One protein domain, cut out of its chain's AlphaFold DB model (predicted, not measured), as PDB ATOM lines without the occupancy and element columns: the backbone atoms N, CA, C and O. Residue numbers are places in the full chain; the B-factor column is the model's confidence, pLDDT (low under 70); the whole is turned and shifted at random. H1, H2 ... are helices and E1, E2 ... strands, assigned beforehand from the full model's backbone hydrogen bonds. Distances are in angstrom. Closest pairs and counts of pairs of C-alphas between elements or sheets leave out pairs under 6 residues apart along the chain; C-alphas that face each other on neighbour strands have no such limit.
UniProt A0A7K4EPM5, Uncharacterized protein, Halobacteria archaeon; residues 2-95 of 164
ATOM      1  N   VAL A   2      19.103 -54.121  78.930       63.12
ATOM      2  CA  VAL A   2      19.147 -52.786  78.311       63.12
ATOM      3  C   VAL A   2      20.460 -52.701  77.544       63.12
ATOM      4  O   VAL A   2      21.519 -52.910  78.126       63.12
ATOM      5  N   LEU A   3      20.383 -52.486  76.233       67.94
ATOM      6  CA  LEU A   3      21.561 -52.358  75.384       67.94
ATOM      7  C   LEU A   3      22.327 -51.094  75.807       67.94
ATOM      8  O   LEU A   3      21.759 -50.000  75.801       67.94
ATOM      9  N   ASP A   4      23.585 -51.246  76.228       84.69
ATOM     10  CA  ASP A   4      24.440 -50.126  76.638       84.69
ATOM     11  C   ASP A   4      24.623 -49.167  75.453       84.69
ATOM     12  O   ASP A   4      25.027 -49.576  74.362       84.69
ATOM     13  N   LYS A   5      24.326 -47.880  75.668       84.25
ATOM     14  CA  LYS A   5      24.458 -46.821  74.656       84.25
ATOM     15  C   LYS A   5      25.860 -46.795  74.041       84.25
ATOM     16  O   LYS A   5      25.993 -46.531  72.851       84.25
ATOM     17  N   THR A   6      26.884 -47.122  74.823       86.69
ATOM     18  CA  THR A   6      28.281 -47.175  74.375       86.69
ATOM     19  C   THR A   6      28.501 -48.288  73.352       86.69
ATOM     20  O   THR A   6      29.135 -48.073  72.319       86.69
ATOM     21  N   LEU A   7      27.914 -49.464  73.592       88.19
ATOM     22  CA  LEU A   7      27.984 -50.608  72.686       88.19
ATOM     23  C   LEU A   7      27.198 -50.350  71.392       88.19
ATOM     24  O   LEU A   7      27.667 -50.706  70.313       88.19
ATOM     25  N   VAL A   8      26.051 -49.667  71.476       88.25
ATOM     26  CA  VAL A   8      25.282 -49.246  70.289       88.25
ATOM     27  C   VAL A   8      26.089 -48.290  69.414       88.25
ATOM     28  O   VAL A   8      26.163 -48.492  68.205       88.25
ATOM     29  N   ILE A   9      26.728 -47.281  70.012       88.00
ATOM     30  CA  ILE A   9      27.562 -46.321  69.276       88.00
ATOM     31  C   ILE A   9      28.758 -47.034  68.632       88.00
ATOM     32  O   ILE A   9      29.021 -46.823  67.450       88.00
ATOM     33  N   ALA A  10      29.443 -47.919  69.363       90.06
ATOM     34  CA  ALA A  10      30.577 -48.676  68.835       90.06
ATOM     35  C   ALA A  10      30.187 -49.556  67.633       90.06
ATOM     36  O   ALA A  10      30.889 -49.561  66.620       90.06
ATOM     37  N   LEU A  11      29.043 -50.246  67.702       91.44
ATOM     38  CA  LEU A  11      28.514 -51.029  66.581       91.44
ATOM     39  C   LEU A  11      28.149 -50.150  65.382       91.44
ATOM     40  O   LEU A  11      28.403 -50.537  64.244       91.44
ATOM     41  N   PHE A  12      27.594 -48.960  65.622       93.56
ATOM     42  CA  PHE A  12      27.241 -48.027  64.554       93.56
ATOM     43  C   PHE A  12      28.485 -47.499  63.828       93.56
ATOM     44  O   PHE A  12      28.523 -47.473  62.600       93.56
ATOM     45  N   VAL A  13      29.539 -47.151  64.574       92.88
ATOM     46  CA  VAL A  13      30.833 -46.738  64.006       92.88
ATOM     47  C   VAL A  13      31.465 -47.874  63.198       92.88
ATOM     48  O   VAL A  13      31.929 -47.644  62.081       92.88
ATOM     49  N   LEU A  14      31.435 -49.108  63.713       93.94
ATOM     50  CA  LEU A  14      31.945 -50.279  62.996       93.94
ATOM     51  C   LEU A  14      31.150 -50.540  61.710       93.94
ATOM     52  O   LEU A  14      31.745 -50.771  60.659       93.94
ATOM     53  N   PHE A  15      29.822 -50.441  61.765       95.50
ATOM     54  CA  PHE A  15      28.957 -50.600  60.598       95.50
ATOM     55  C   PHE A  15      29.229 -49.538  59.527       95.50
ATOM     56  O   PHE A  15      29.313 -49.873  58.343       95.50
ATOM     57  N   ILE A  16      29.431 -48.275  59.919       95.19
ATOM     58  CA  ILE A  16      29.838 -47.209  58.992       95.19
ATOM     59  C   ILE A  16      31.196 -47.542  58.367       95.19
ATOM     60  O   ILE A  16      31.334 -47.464  57.148       95.19
ATOM     61  N   GLY A  17      32.176 -47.971  59.169       95.06
ATOM     62  CA  GLY A  17      33.501 -48.355  58.676       95.06
ATOM     63  C   GLY A  17      33.445 -49.478  57.635       95.06
ATOM     64  O   GLY A  17      34.026 -49.353  56.556       95.06
ATOM     65  N   VAL A  18      32.679 -50.538  57.912       95.06
ATOM     66  CA  VAL A  18      32.454 -51.643  56.963       95.06
ATOM     67  C   VAL A  18      31.727 -51.150  55.713       95.06
ATOM     68  O   VAL A  18      32.122 -51.500  54.603       95.06
ATOM     69  N   SER A  19      30.713 -50.298  55.861       93.56
ATOM     70  CA  SER A  19      29.951 -49.758  54.728       93.56
ATOM     71  C   SER A  19      30.826 -48.914  53.798       93.56
ATOM     72  O   SER A  19      30.763 -49.073  52.580       93.56
ATOM     73  N   VAL A  20      31.692 -48.063  54.357       95.25
ATOM     74  CA  VAL A  20      32.663 -47.267  53.589       95.25
ATOM     75  C   VAL A  20      33.669 -48.176  52.883       95.25
ATOM     76  O   VAL A  20      33.933 -47.990  51.698       95.25
ATOM     77  N   PHE A  21      34.190 -49.197  53.566       94.31
ATOM     78  CA  PHE A  21      35.114 -50.158  52.961       94.31
ATOM     79  C   PHE A  21      34.475 -50.934  51.796       94.31
ATOM     80  O   PHE A  21      35.064 -51.048  50.716       94.31
ATOM     81  N   VAL A  22      33.240 -51.416  51.968       94.81
ATOM     82  CA  VAL A  22      32.472 -52.081  50.902       94.81
ATOM     83  C   VAL A  22      32.224 -51.125  49.735       94.81
ATOM     84  O   VAL A  22      32.398 -51.506  48.581       94.81
ATOM     85  N   PHE A  23      31.883 -49.865  50.008       94.62
ATOM     86  CA  PHE A  23      31.681 -48.868  48.960       94.62
ATOM     87  C   PHE A  23      32.963 -48.593  48.157       94.62
ATOM     88  O   PHE A  23      32.920 -48.586  46.926       94.62
ATOM     89  N   ILE A  24      34.108 -48.422  48.826       93.38
ATOM     90  CA  ILE A  24      35.406 -48.188  48.172       93.38
ATOM     91  C   ILE A  24      35.791 -49.387  47.298       93.38
ATOM     92  O   ILE A  24      36.134 -49.216  46.128       93.38
ATOM     93  N   THR A  25      35.696 -50.608  47.834       92.69
ATOM     94  CA  THR A  25      36.030 -51.826  47.078       92.69
ATOM     95  C   THR A  25      35.099 -52.031  45.883       92.69
ATOM     96  O   THR A  25      35.570 -52.338  44.786       92.69
ATOM     97  N   TRP A  26      33.795 -51.790  46.044       92.75
ATOM     98  CA  TRP A  26      32.825 -51.858  44.952       92.75
ATOM     99  C   TRP A  26      33.085 -50.804  43.869       92.75
ATOM    100  O   TRP A  26      33.113 -51.144  42.685       92.75
ATOM    101  N   SER A  27      33.321 -49.548  44.259       92.44
ATOM    102  CA  SER A  27      33.617 -48.450  43.330       92.44
ATOM    103  C   SER A  27      34.875 -48.743  42.509       92.44
ATOM    104  O   SER A  27      34.836 -48.710  41.276       92.44
ATOM    105  N   ASN A  28      35.957 -49.156  43.176       91.62
ATOM    106  CA  ASN A  28      37.211 -49.527  42.522       91.62
ATOM    107  C   ASN A  28      37.029 -50.724  41.582       91.62
ATOM    108  O   ASN A  28      37.514 -50.702  40.452       91.62
ATOM    109  N   THR A  29      36.274 -51.743  42.001       91.25
ATOM    110  CA  THR A  29      35.981 -52.912  41.155       91.25
ATOM    111  C   THR A  29      35.174 -52.515  39.920       91.25
ATOM    112  O   THR A  29      35.430 -53.006  38.823       91.25
ATOM    113  N   ARG A  30      34.204 -51.606  40.066       91.88
ATOM    114  CA  ARG A  30      33.405 -51.106  38.943       91.88
ATOM    115  C   ARG A  30      34.248 -50.290  37.964       91.88
ATOM    116  O   ARG A  30      34.068 -50.447  36.759       91.88
ATOM    117  N   ALA A  31      35.155 -49.450  38.459       89.19
ATOM    118  CA  ALA A  31      36.101 -48.717  37.621       89.19
ATOM    119  C   ALA A  31      37.034 -49.678  36.866       89.19
ATOM    120  O   ALA A  31      37.151 -49.584  35.647       89.19
ATOM    121  N   ALA A  32      37.604 -50.667  37.562       87.38
ATOM    122  CA  ALA A  32      38.458 -51.685  36.954       87.38
ATOM    123  C   ALA A  32      37.733 -52.482  35.857       87.38
ATOM    124  O   ALA A  32      38.307 -52.717  34.797       87.38
ATOM    125  N   ARG A  33      36.457 -52.843  36.067       89.88
ATOM    126  CA  ARG A  33      35.637 -53.503  35.035       89.88
ATOM    127  C   ARG A  33      35.475 -52.639  33.790       89.88
ATOM    128  O   ARG A  33      35.733 -53.126  32.703       89.88
ATOM    129  N   LYS A  34      35.141 -51.353  33.942       89.25
ATOM    130  CA  LYS A  34      35.023 -50.437  32.793       89.25
ATOM    131  C   LYS A  34      36.329 -50.328  32.002       89.25
ATOM    132  O   LYS A  34      36.293 -50.321  30.776       89.25
ATOM    133  N   HIS A  35      37.469 -50.252  32.689       87.75
ATOM    134  CA  HIS A  35      38.773 -50.252  32.024       87.75
ATOM    135  C   HIS A  35      39.025 -51.563  31.277       87.75
ATOM    136  O   HIS A  35      39.446 -51.527  30.124       87.75
ATOM    137  N   MET A  36      38.722 -52.704  31.901       89.69
ATOM    138  CA  MET A  36      38.842 -54.017  31.267       89.69
ATOM    139  C   MET A  36      37.979 -54.117  30.006       89.69
ATOM    140  O   MET A  36      38.477 -54.533  28.966       89.69
ATOM    141  N   ASP A  37      36.720 -53.688  30.080       91.00
ATOM    142  CA  ASP A  37      35.796 -53.711  28.945       91.00
ATOM    143  C   ASP A  37      36.331 -52.866  27.779       91.00
ATOM    144  O   ASP A  37      36.294 -53.313  26.635       91.00
ATOM    145  N   ASN A  38      36.901 -51.687  28.059       89.50
ATOM    146  CA  ASN A  38      37.518 -50.845  27.031       89.50
ATOM    147  C   ASN A  38      38.738 -51.532  26.389       89.50
ATOM    148  O   ASN A  38      38.839 -51.614  25.168       89.50
ATOM    149  N   ILE A  39      39.638 -52.106  27.194       91.12
ATOM    150  CA  ILE A  39      40.801 -52.847  26.678       91.12
ATOM    151  C   ILE A  39      40.350 -54.014  25.795       91.12
ATOM    152  O   ILE A  39      40.915 -54.230  24.724       91.12
ATOM    153  N   LEU A  40      39.319 -54.749  26.214       91.88
ATOM    154  CA  LEU A  40      38.763 -55.852  25.436       91.88
ATOM    155  C   LEU A  40      38.158 -55.368  24.118       91.88
ATOM    156  O   LEU A  40      38.417 -55.982  23.086       91.88
ATOM    157  N   GLN A  41      37.419 -54.257  24.124       92.50
ATOM    158  CA  GLN A  41      36.889 -53.647  22.904       92.50
ATOM    159  C   GLN A  41      38.010 -53.241  21.941       92.50
ATOM    160  O   GLN A  41      37.934 -53.551  20.756       92.50
ATOM    161  N   GLN A  42      39.077 -52.622  22.447       94.06
ATOM    162  CA  GLN A  42      40.236 -52.230  21.643       94.06
ATOM    163  C   GLN A  42      40.973 -53.446  21.064       94.06
ATOM    164  O   GLN A  42      41.304 -53.476  19.879       94.06
ATOM    165  N   GLN A  43      41.183 -54.488  21.870       92.56
ATOM    166  CA  GLN A  43      41.776 -55.739  21.393       92.56
ATOM    167  C   GLN A  43      40.890 -56.436  20.361       92.56
ATOM    168  O   GLN A  43      41.401 -57.004  19.398       92.56
ATOM    169  N   GLN A  44      39.573 -56.406  20.550       92.88
ATOM    170  CA  GLN A  44      38.631 -56.960  19.592       92.88
ATOM    171  C   GLN A  44      38.671 -56.179  18.277       92.88
ATOM    172  O   GLN A  44      38.770 -56.817  17.235       92.88
ATOM    173  N   LEU A  45      38.673 -54.841  18.319       92.50
ATOM    174  CA  LEU A  45      38.788 -53.977  17.140       92.50
ATOM    175  C   LEU A  45      40.041 -54.313  16.323       92.50
ATOM    176  O   LEU A  45      39.951 -54.551  15.123       92.50
ATOM    177  N   VAL A  46      41.193 -54.406  16.987       92.88
ATOM    178  CA  VAL A  46      42.467 -54.759  16.347       92.88
ATOM    179  C   VAL A  46      42.453 -56.170  15.759       92.88
ATOM    180  O   VAL A  46      43.029 -56.404  14.706       92.88
ATOM    181  N   ARG A  47      41.783 -57.130  16.403       88.94
ATOM    182  CA  ARG A  47      41.683 -58.498  15.871       88.94
ATOM    183  C   ARG A  47      40.750 -58.609  14.669       88.94
ATOM    184  O   ARG A  47      40.941 -59.508  13.856       88.94
ATOM    185  N   THR A  48      39.723 -57.768  14.590       89.25
ATOM    186  CA  THR A  48      38.709 -57.839  13.531       89.25
ATOM    187  C   THR A  48      39.034 -56.952  12.335       89.25
ATOM    188  O   THR A  48      38.670 -57.315  11.219       89.25
ATOM    189  N   HIS A  49      39.738 -55.833  12.538       90.12
ATOM    190  CA  HIS A  49      40.036 -54.862  11.488       90.12
ATOM    191  C   HIS A  49      41.547 -54.783  11.221       90.12
ATOM    192  O   HIS A  49      42.297 -54.296  12.073       90.12
ATOM    193  N   PRO A  50      42.016 -55.209  10.032       88.25
ATOM    194  CA  PRO A  50      43.446 -55.259   9.721       88.25
ATOM    195  C   PRO A  50      44.105 -53.874   9.731       88.25
ATOM    196  O   PRO A  50      45.257 -53.750  10.136       88.25
ATOM    197  N   ASP A  51      43.384 -52.815   9.362       90.50
ATOM    198  CA  ASP A  51      43.937 -51.457   9.387       90.50
ATOM    199  C   ASP A  51      44.141 -50.948  10.821       90.50
ATOM    200  O   ASP A  51      45.135 -50.283  11.110       90.50
ATOM    201  N   ALA A  52      43.257 -51.326  11.753       92.75
ATOM    202  CA  ALA A  52      43.419 -51.000  13.169       92.75
ATOM    203  C   ALA A  52      44.603 -51.770  13.765       92.75
ATOM    204  O   ALA A  52      45.348 -51.235  14.589       92.75
ATOM    205  N   HIS A  53      44.812 -53.010  13.311       91.88
ATOM    206  CA  HIS A  53      45.990 -53.794  13.661       91.88
ATOM    207  C   HIS A  53      47.284 -53.125  13.206       91.88
ATOM    208  O   HIS A  53      48.134 -52.838  14.048       91.88
ATOM    209  N   ARG A  54      47.385 -52.773  11.921       91.25
ATOM    210  CA  ARG A  54      48.562 -52.088  11.370       91.25
ATOM    211  C   ARG A  54      48.830 -50.757  12.053       91.25
ATOM    212  O   ARG A  54      49.979 -50.423  12.324       91.25
ATOM    213  N   LEU A  55      47.778 -50.001  12.371       93.25
ATOM    214  CA  LEU A  55      47.906 -48.764  13.134       93.25
ATOM    215  C   LEU A  55      48.474 -49.020  14.534       93.25
ATOM    216  O   LEU A  55      49.364 -48.297  14.983       93.25
ATOM    217  N   SER A  56      47.997 -50.060  15.220       94.12
ATOM    218  CA  SER A  56      48.528 -50.450  16.526       94.12
ATOM    219  C   SER A  56      50.004 -50.853  16.450       94.12
ATOM    220  O   SER A  56      50.778 -50.490  17.333       94.12
ATOM    221  N   GLU A  57      50.408 -51.579  15.411       91.88
ATOM    222  CA  GLU A  57      51.808 -51.956  15.193       91.88
ATOM    223  C   GLU A  57      52.679 -50.748  14.848       91.88
ATOM    224  O   GLU A  57      53.770 -50.601  15.394       91.88
ATOM    225  N   ALA A  58      52.177 -49.821  14.029       93.69
ATOM    226  CA  ALA A  58      52.872 -48.581  13.705       93.69
ATOM    227  C   ALA A  58      53.128 -47.735  14.963       93.69
ATOM    228  O   ALA A  58      54.232 -47.221  15.158       93.69
ATOM    229  N   VAL A  59      52.143 -47.634  15.864       93.75
ATOM    230  CA  VAL A  59      52.337 -46.992  17.173       93.75
ATOM    231  C   VAL A  59      53.370 -47.746  18.005       93.75
ATOM    232  O   VAL A  59      54.224 -47.103  18.613       93.75
ATOM    233  N   HIS A  60      53.338 -49.080  18.007       92.56
ATOM    234  CA  HIS A  60      54.306 -49.888  18.746       92.56
ATOM    235  C   HIS A  60      55.744 -49.682  18.248       92.56
ATOM    236  O   HIS A  60      56.642 -49.512  19.070       92.56
ATOM    237  N   LEU A  61      55.963 -49.602  16.931       90.94
ATOM    238  CA  LEU A  61      57.274 -49.291  16.347       90.94
ATOM    239  C   LEU A  61      57.798 -47.925  16.805       90.94
ATOM    240  O   LEU A  61      58.974 -47.774  17.131       90.94
ATOM    241  N   LEU A  62      56.929 -46.913  16.851       92.50
ATOM    242  CA  LEU A  62      57.321 -45.560  17.247       92.50
ATOM    243  C   LEU A  62      57.486 -45.412  18.764       92.50
ATOM    244  O   LEU A  62      58.301 -44.607  19.228       92.50
ATOM    245  N   ARG A  63      56.664 -46.118  19.542       92.25
ATOM    246  CA  ARG A  63      56.548 -45.995  20.999       92.25
ATOM    247  C   ARG A  63      56.313 -47.373  21.640       92.25
ATOM    248  O   ARG A  63      55.207 -47.656  22.098       92.25
ATOM    249  N   PRO A  64      57.362 -48.206  21.782       90.88
ATOM    250  CA  PRO A  64      57.217 -49.581  22.274       90.88
ATOM    251  C   PRO A  64      56.663 -49.694  23.702       90.88
ATOM    252  O   PRO A  64      56.107 -50.723  24.080       90.88
ATOM    253  N   SER A  65      56.822 -48.644  24.514       89.88
ATOM    254  CA  SER A  65      56.367 -48.606  25.909       89.88
ATOM    255  C   SER A  65      54.875 -48.314  26.076       89.88
ATOM    256  O   SER A  65      54.360 -48.445  27.184       89.88
ATOM    257  N   VAL A  66      54.205 -47.876  25.011       92.56
ATOM    258  CA  VAL A  66      52.822 -47.396  25.027       92.56
ATOM    259  C   VAL A  66      51.870 -48.556  24.717       92.56
ATOM    260  O   VAL A  66      52.132 -49.366  23.830       92.56
ATOM    261  N   ARG A  67      50.762 -48.650  25.456       91.38
ATOM    262  CA  ARG A  67      49.828 -49.783  25.416       91.38
ATOM    263  C   ARG A  67      48.434 -49.376  24.952       91.38
ATOM    264  O   ARG A  67      47.819 -48.463  25.505       91.38
ATOM    265  N   LEU A  68      47.904 -50.134  23.997       92.38
ATOM    266  CA  LEU A  68      46.536 -49.995  23.503       92.38
ATOM    267  C   LEU A  68      45.507 -50.213  24.627       92.38
ATOM    268  O   LEU A  68      45.613 -51.168  25.397       92.38
ATOM    269  N   GLY A  69      44.508 -49.336  24.712       89.69
ATOM    270  CA  GLY A  69      43.439 -49.367  25.717       89.69
ATOM    271  C   GLY A  69      43.828 -48.815  27.094       89.69
ATOM    272  O   GLY A  69      42.955 -48.642  27.941       89.69
ATOM    273  N   PHE A  70      45.113 -48.515  27.315       89.44
ATOM    274  CA  PHE A  70      45.611 -47.856  28.526       89.44
ATOM    275  C   PHE A  70      46.123 -46.454  28.202       89.44
ATOM    276  O   PHE A  70      45.584 -45.459  28.675       89.44
ATOM    277  N   ASP A  71      47.158 -46.398  27.367       93.25
ATOM    278  CA  ASP A  71      47.879 -45.175  27.038       93.25
ATOM    279  C   ASP A  71      47.330 -44.502  25.779       93.25
ATOM    280  O   ASP A  71      47.548 -43.314  25.576       93.25
ATOM    281  N   TYR A  72      46.631 -45.241  24.919       93.94
ATOM    282  CA  TYR A  72      45.947 -44.698  23.748       93.94
ATOM    283  C   TYR A  72      44.767 -45.574  23.346       93.94
ATOM    284  O   TYR A  72      44.710 -46.758  23.687       93.94
ATOM    285  N   THR A  73      43.841 -44.998  22.586       94.06
ATOM    286  CA  THR A  73      42.708 -45.715  21.996       94.06
ATOM    287  C   THR A  73      42.640 -45.461  20.499       94.06
ATOM    288  O   THR A  73      43.015 -44.391  20.011       94.06
ATOM    289  N   ILE A  74      42.193 -46.475  19.766       94.44
ATOM    290  CA  ILE A  74      41.880 -46.402  18.346       94.44
ATOM    291  C   ILE A  74      40.361 -46.318  18.216       94.44
ATOM    292  O   ILE A  74      39.625 -47.090  18.844       94.44
ATOM    293  N   ARG A  75      39.902 -45.395  17.374       92.56
ATOM    294  CA  ARG A  75      38.514 -45.313  16.932       92.56
ATOM    295  C   ARG A  75      38.450 -45.605  15.443       92.56
ATOM    296  O   ARG A  75      39.382 -45.312  14.700       92.56
ATOM    297  N   GLN A  76      37.344 -46.202  15.038       88.94
ATOM    298  CA  GLN A  76      37.000 -46.408  13.649       88.94
ATOM    299  C   GLN A  76      35.562 -45.944  13.465       88.94
ATOM    300  O   GLN A  76      34.668 -46.448  14.147       88.94
ATOM    301  N   ASP A  77      35.380 -44.970  12.584       88.88
ATOM    302  CA  ASP A  77      34.070 -44.466  12.191       88.88
ATOM    303  C   ASP A  77      33.653 -45.130  10.864       88.88
ATOM    304  O   ASP A  77      34.494 -45.628  10.105       88.88
ATOM    305  N   ASP A  78      32.347 -45.206  10.599       83.19
ATOM    306  CA  ASP A  78      31.814 -45.953   9.455       83.19
ATOM    307  C   ASP A  78      32.334 -45.396   8.122       83.19
ATOM    308  O   ASP A  78      32.050 -44.262   7.740       83.19
ATOM    309  N   GLY A  79      33.066 -46.230   7.380       77.56
ATOM    310  CA  GLY A  79      33.631 -45.867   6.078       77.56
ATOM    311  C   GLY A  79      34.947 -45.087   6.140       77.56
ATOM    312  O   GLY A  79      35.485 -44.758   5.083       77.56
ATOM    313  N   GLU A  80      35.494 -44.837   7.332       85.25
ATOM    314  CA  GLU A  80      36.792 -44.183   7.516       85.25
ATOM    315  C   GLU A  80      37.879 -45.158   7.990       85.25
ATOM    316  O   GLU A  80      37.617 -46.231   8.547       85.25
ATOM    317  N   LEU A  81      39.137 -44.777   7.747       86.44
ATOM    318  CA  LEU A  81      40.283 -45.507   8.278       86.44
ATOM    319  C   LEU A  81      40.376 -45.302   9.796       86.44
ATOM    320  O   LEU A  81      40.106 -44.204  10.288       86.44
ATOM    321  N   PRO A  82      40.791 -46.333  10.548       91.44
ATOM    322  CA  PRO A  82      40.985 -46.202  11.980       91.44
ATOM    323  C   PRO A  82      42.041 -45.138  12.290       91.44
ATOM    324  O   PRO A  82      43.060 -45.033  11.606       91.44
ATOM    325  N   TYR A  83      41.810 -44.374  13.354       90.81
ATOM    326  CA  TYR A  83      42.697 -43.309  13.810       90.81
ATOM    327  C   TYR A  83      42.869 -43.337  15.328       90.81
ATOM    328  O   TYR A  83      42.086 -43.933  16.071       90.81
ATOM    329  N   LEU A  84      43.931 -42.687  15.800       92.44
ATOM    330  CA  LEU A  84      44.211 -42.541  17.224       92.44
ATOM    331  C   LEU A  84      43.290 -41.467  17.813       92.44
ATOM    332  O   LEU A  84      43.431 -40.290  17.484       92.44
ATOM    333  N   SER A  85      42.349 -41.868  18.667       90.94
ATOM    334  CA  SER A  85      41.344 -40.966  19.243       90.94
ATOM    335  C   SER A  85      41.773 -40.335  20.561       90.94
ATOM    336  O   SER A  85      41.468 -39.174  20.815       90.94
ATOM    337  N   GLU A  86      42.468 -41.090  21.411       92.06
ATOM    338  CA  GLU A  86      42.926 -40.609  22.715       92.06
ATOM    339  C   GLU A  86      44.396 -40.948  22.919       92.06
ATOM    340  O   GLU A  86      44.876 -41.990  22.467       92.06
ATOM    341  N   TRP A  87      45.091 -40.075  23.645       92.88
ATOM    342  CA  TRP A  87      46.490 -40.242  24.004       92.88
ATOM    343  C   TRP A  87      46.713 -39.811  25.455       92.88
ATOM    344  O   TRP A  87      46.736 -38.627  25.779       92.88
ATOM    345  N   ASN A  88      46.881 -40.800  26.324       89.75
ATOM    346  CA  ASN A  88      47.047 -40.679  27.771       89.75
ATOM    347  C   ASN A  88      48.475 -41.037  28.229       89.75
ATOM    348  O   ASN A  88      48.720 -41.213  29.421       89.75
ATOM    349  N   SER A  89      49.425 -41.161  27.296       88.88
ATOM    350  CA  SER A  89      50.829 -41.410  27.624       88.88
ATOM    351  C   SER A  89      51.559 -40.122  28.014       88.88
ATOM    352  O   SER A  89      51.254 -39.046  27.508       88.88
ATOM    353  N   GLY A  90      52.595 -40.234  28.851       81.94
ATOM    354  CA  GLY A  90      53.460 -39.100  29.208       81.94
ATOM    355  C   GLY A  90      54.318 -38.559  28.051       81.94
ATOM    356  O   GLY A  90      54.885 -37.476  28.172       81.94
ATOM    357  N   GLY A  91      54.437 -39.296  26.940       83.94
ATOM    358  CA  GLY A  91      55.119 -38.839  25.724       83.94
ATOM    359  C   GLY A  91      54.202 -38.056  24.781       83.94
ATOM    360  O   GLY A  91      52.983 -38.123  24.896       83.94
ATOM    361  N   SER A  92      54.770 -37.352  23.798       88.88
ATOM    362  CA  SER A  92      53.965 -36.715  22.750       88.88
ATOM    363  C   SER A  92      53.362 -37.760  21.810       88.88
ATOM    364  O   SER A  92      54.041 -38.714  21.409       88.88
ATOM    365  N   MET A  93      52.109 -37.532  21.417       90.62
ATOM    366  CA  MET A  93      51.453 -38.284  20.353       90.62
ATOM    367  C   MET A  93      52.302 -38.224  19.068       90.62
ATOM    368  O   MET A  93      52.839 -37.154  18.754       90.62
ATOM    369  N   PRO A  94      52.478 -39.343  18.342       92.56
ATOM    370  CA  PRO A  94      53.178 -39.337  17.063       92.56
ATOM    371  C   PRO A  94      52.536 -38.375  16.065       92.56
ATOM    372  O   PRO A  94      51.314 -38.243  16.018       92.56
ATOM    373  N   THR A  95      53.352 -37.713  15.247       93.12
ATOM    374  CA  THR A  95      52.826 -36.866  14.169       93.12
ATOM    375  C   THR A  95      52.291 -37.723  13.022       93.12
ATOM    376  O   THR A  95      52.741 -38.853  12.827       93.12
TER     377      THR A  95
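What this domain is: This is residues 2 to 95 of the 164 residues of an uncharacterized protein of Halobacteria archaeon (UniProt A0A7K4EPM5). Picture a long arm with a small head: helix H1 sticks out free over residues 5 to 34, and its last part runs into a compact head. There the short helix H2 turns off at a corner from the end of H1, and a hairpin of two short strands, E1 and E2, packs beside the two helices. The printed part has 94 residues, mostly helix by class, in the order H1, H2, E1, E2; the sheet is E1 - E2, antiparallel. The whole is extended, with a radius of gyration of the C-alphas of 22.6 A and spans of 73 by 28 by 16 A, the arm making the length.

How they stand to each other: Begin at the sheet, where E1, residues 72 to 75, and E2, residues 83 to 87, form a hairpin, antiparallel at 148 degrees between directions. Look there for N 75 and O 83, 2.9 A apart, and N 85 and O 73, 2.9 A apart, both within hydrogen-bond range. The closest C-alphas of E1 and H2, residues 50 to 62, are those of Ile 74 and Ala 52, 7.1 A apart. For H1, residues 5 to 48, and E1 they are those of Gln 42 and Ile 74, 6.9 A apart; H1 and E2 are apart. H1 and H2 touch only at the corner, about perpendicular at 74 degrees, closest at the C-alphas of Val 46 and His 53, 4.5 A. In both helices every O i to N i+4 pair is within hydrogen-bond range.

Where its parts are: Find C-alpha 5 at (24.458, -46.821, 74.656); from there H1 runs 63.7 A to C-alpha 48 at (38.709, -57.839, 13.531). H2 measures 18.5 A, E1 10.1 A, and E2 11.3 A, ending at C-alpha 87 at (46.490, -40.242, 24.004).

The domain as a whole: The C-alphas farthest apart are those of Val 2 and Thr 95, 74.2 A. Without residues 2 to 34, which stand free, the body spans 29 by 26 by 16 A. The printed part has no cut; the link H1 to H2 is tight and the other two are short. Mean pLDDT of the printed part is 90.4, with residues 2 to 3 under 70.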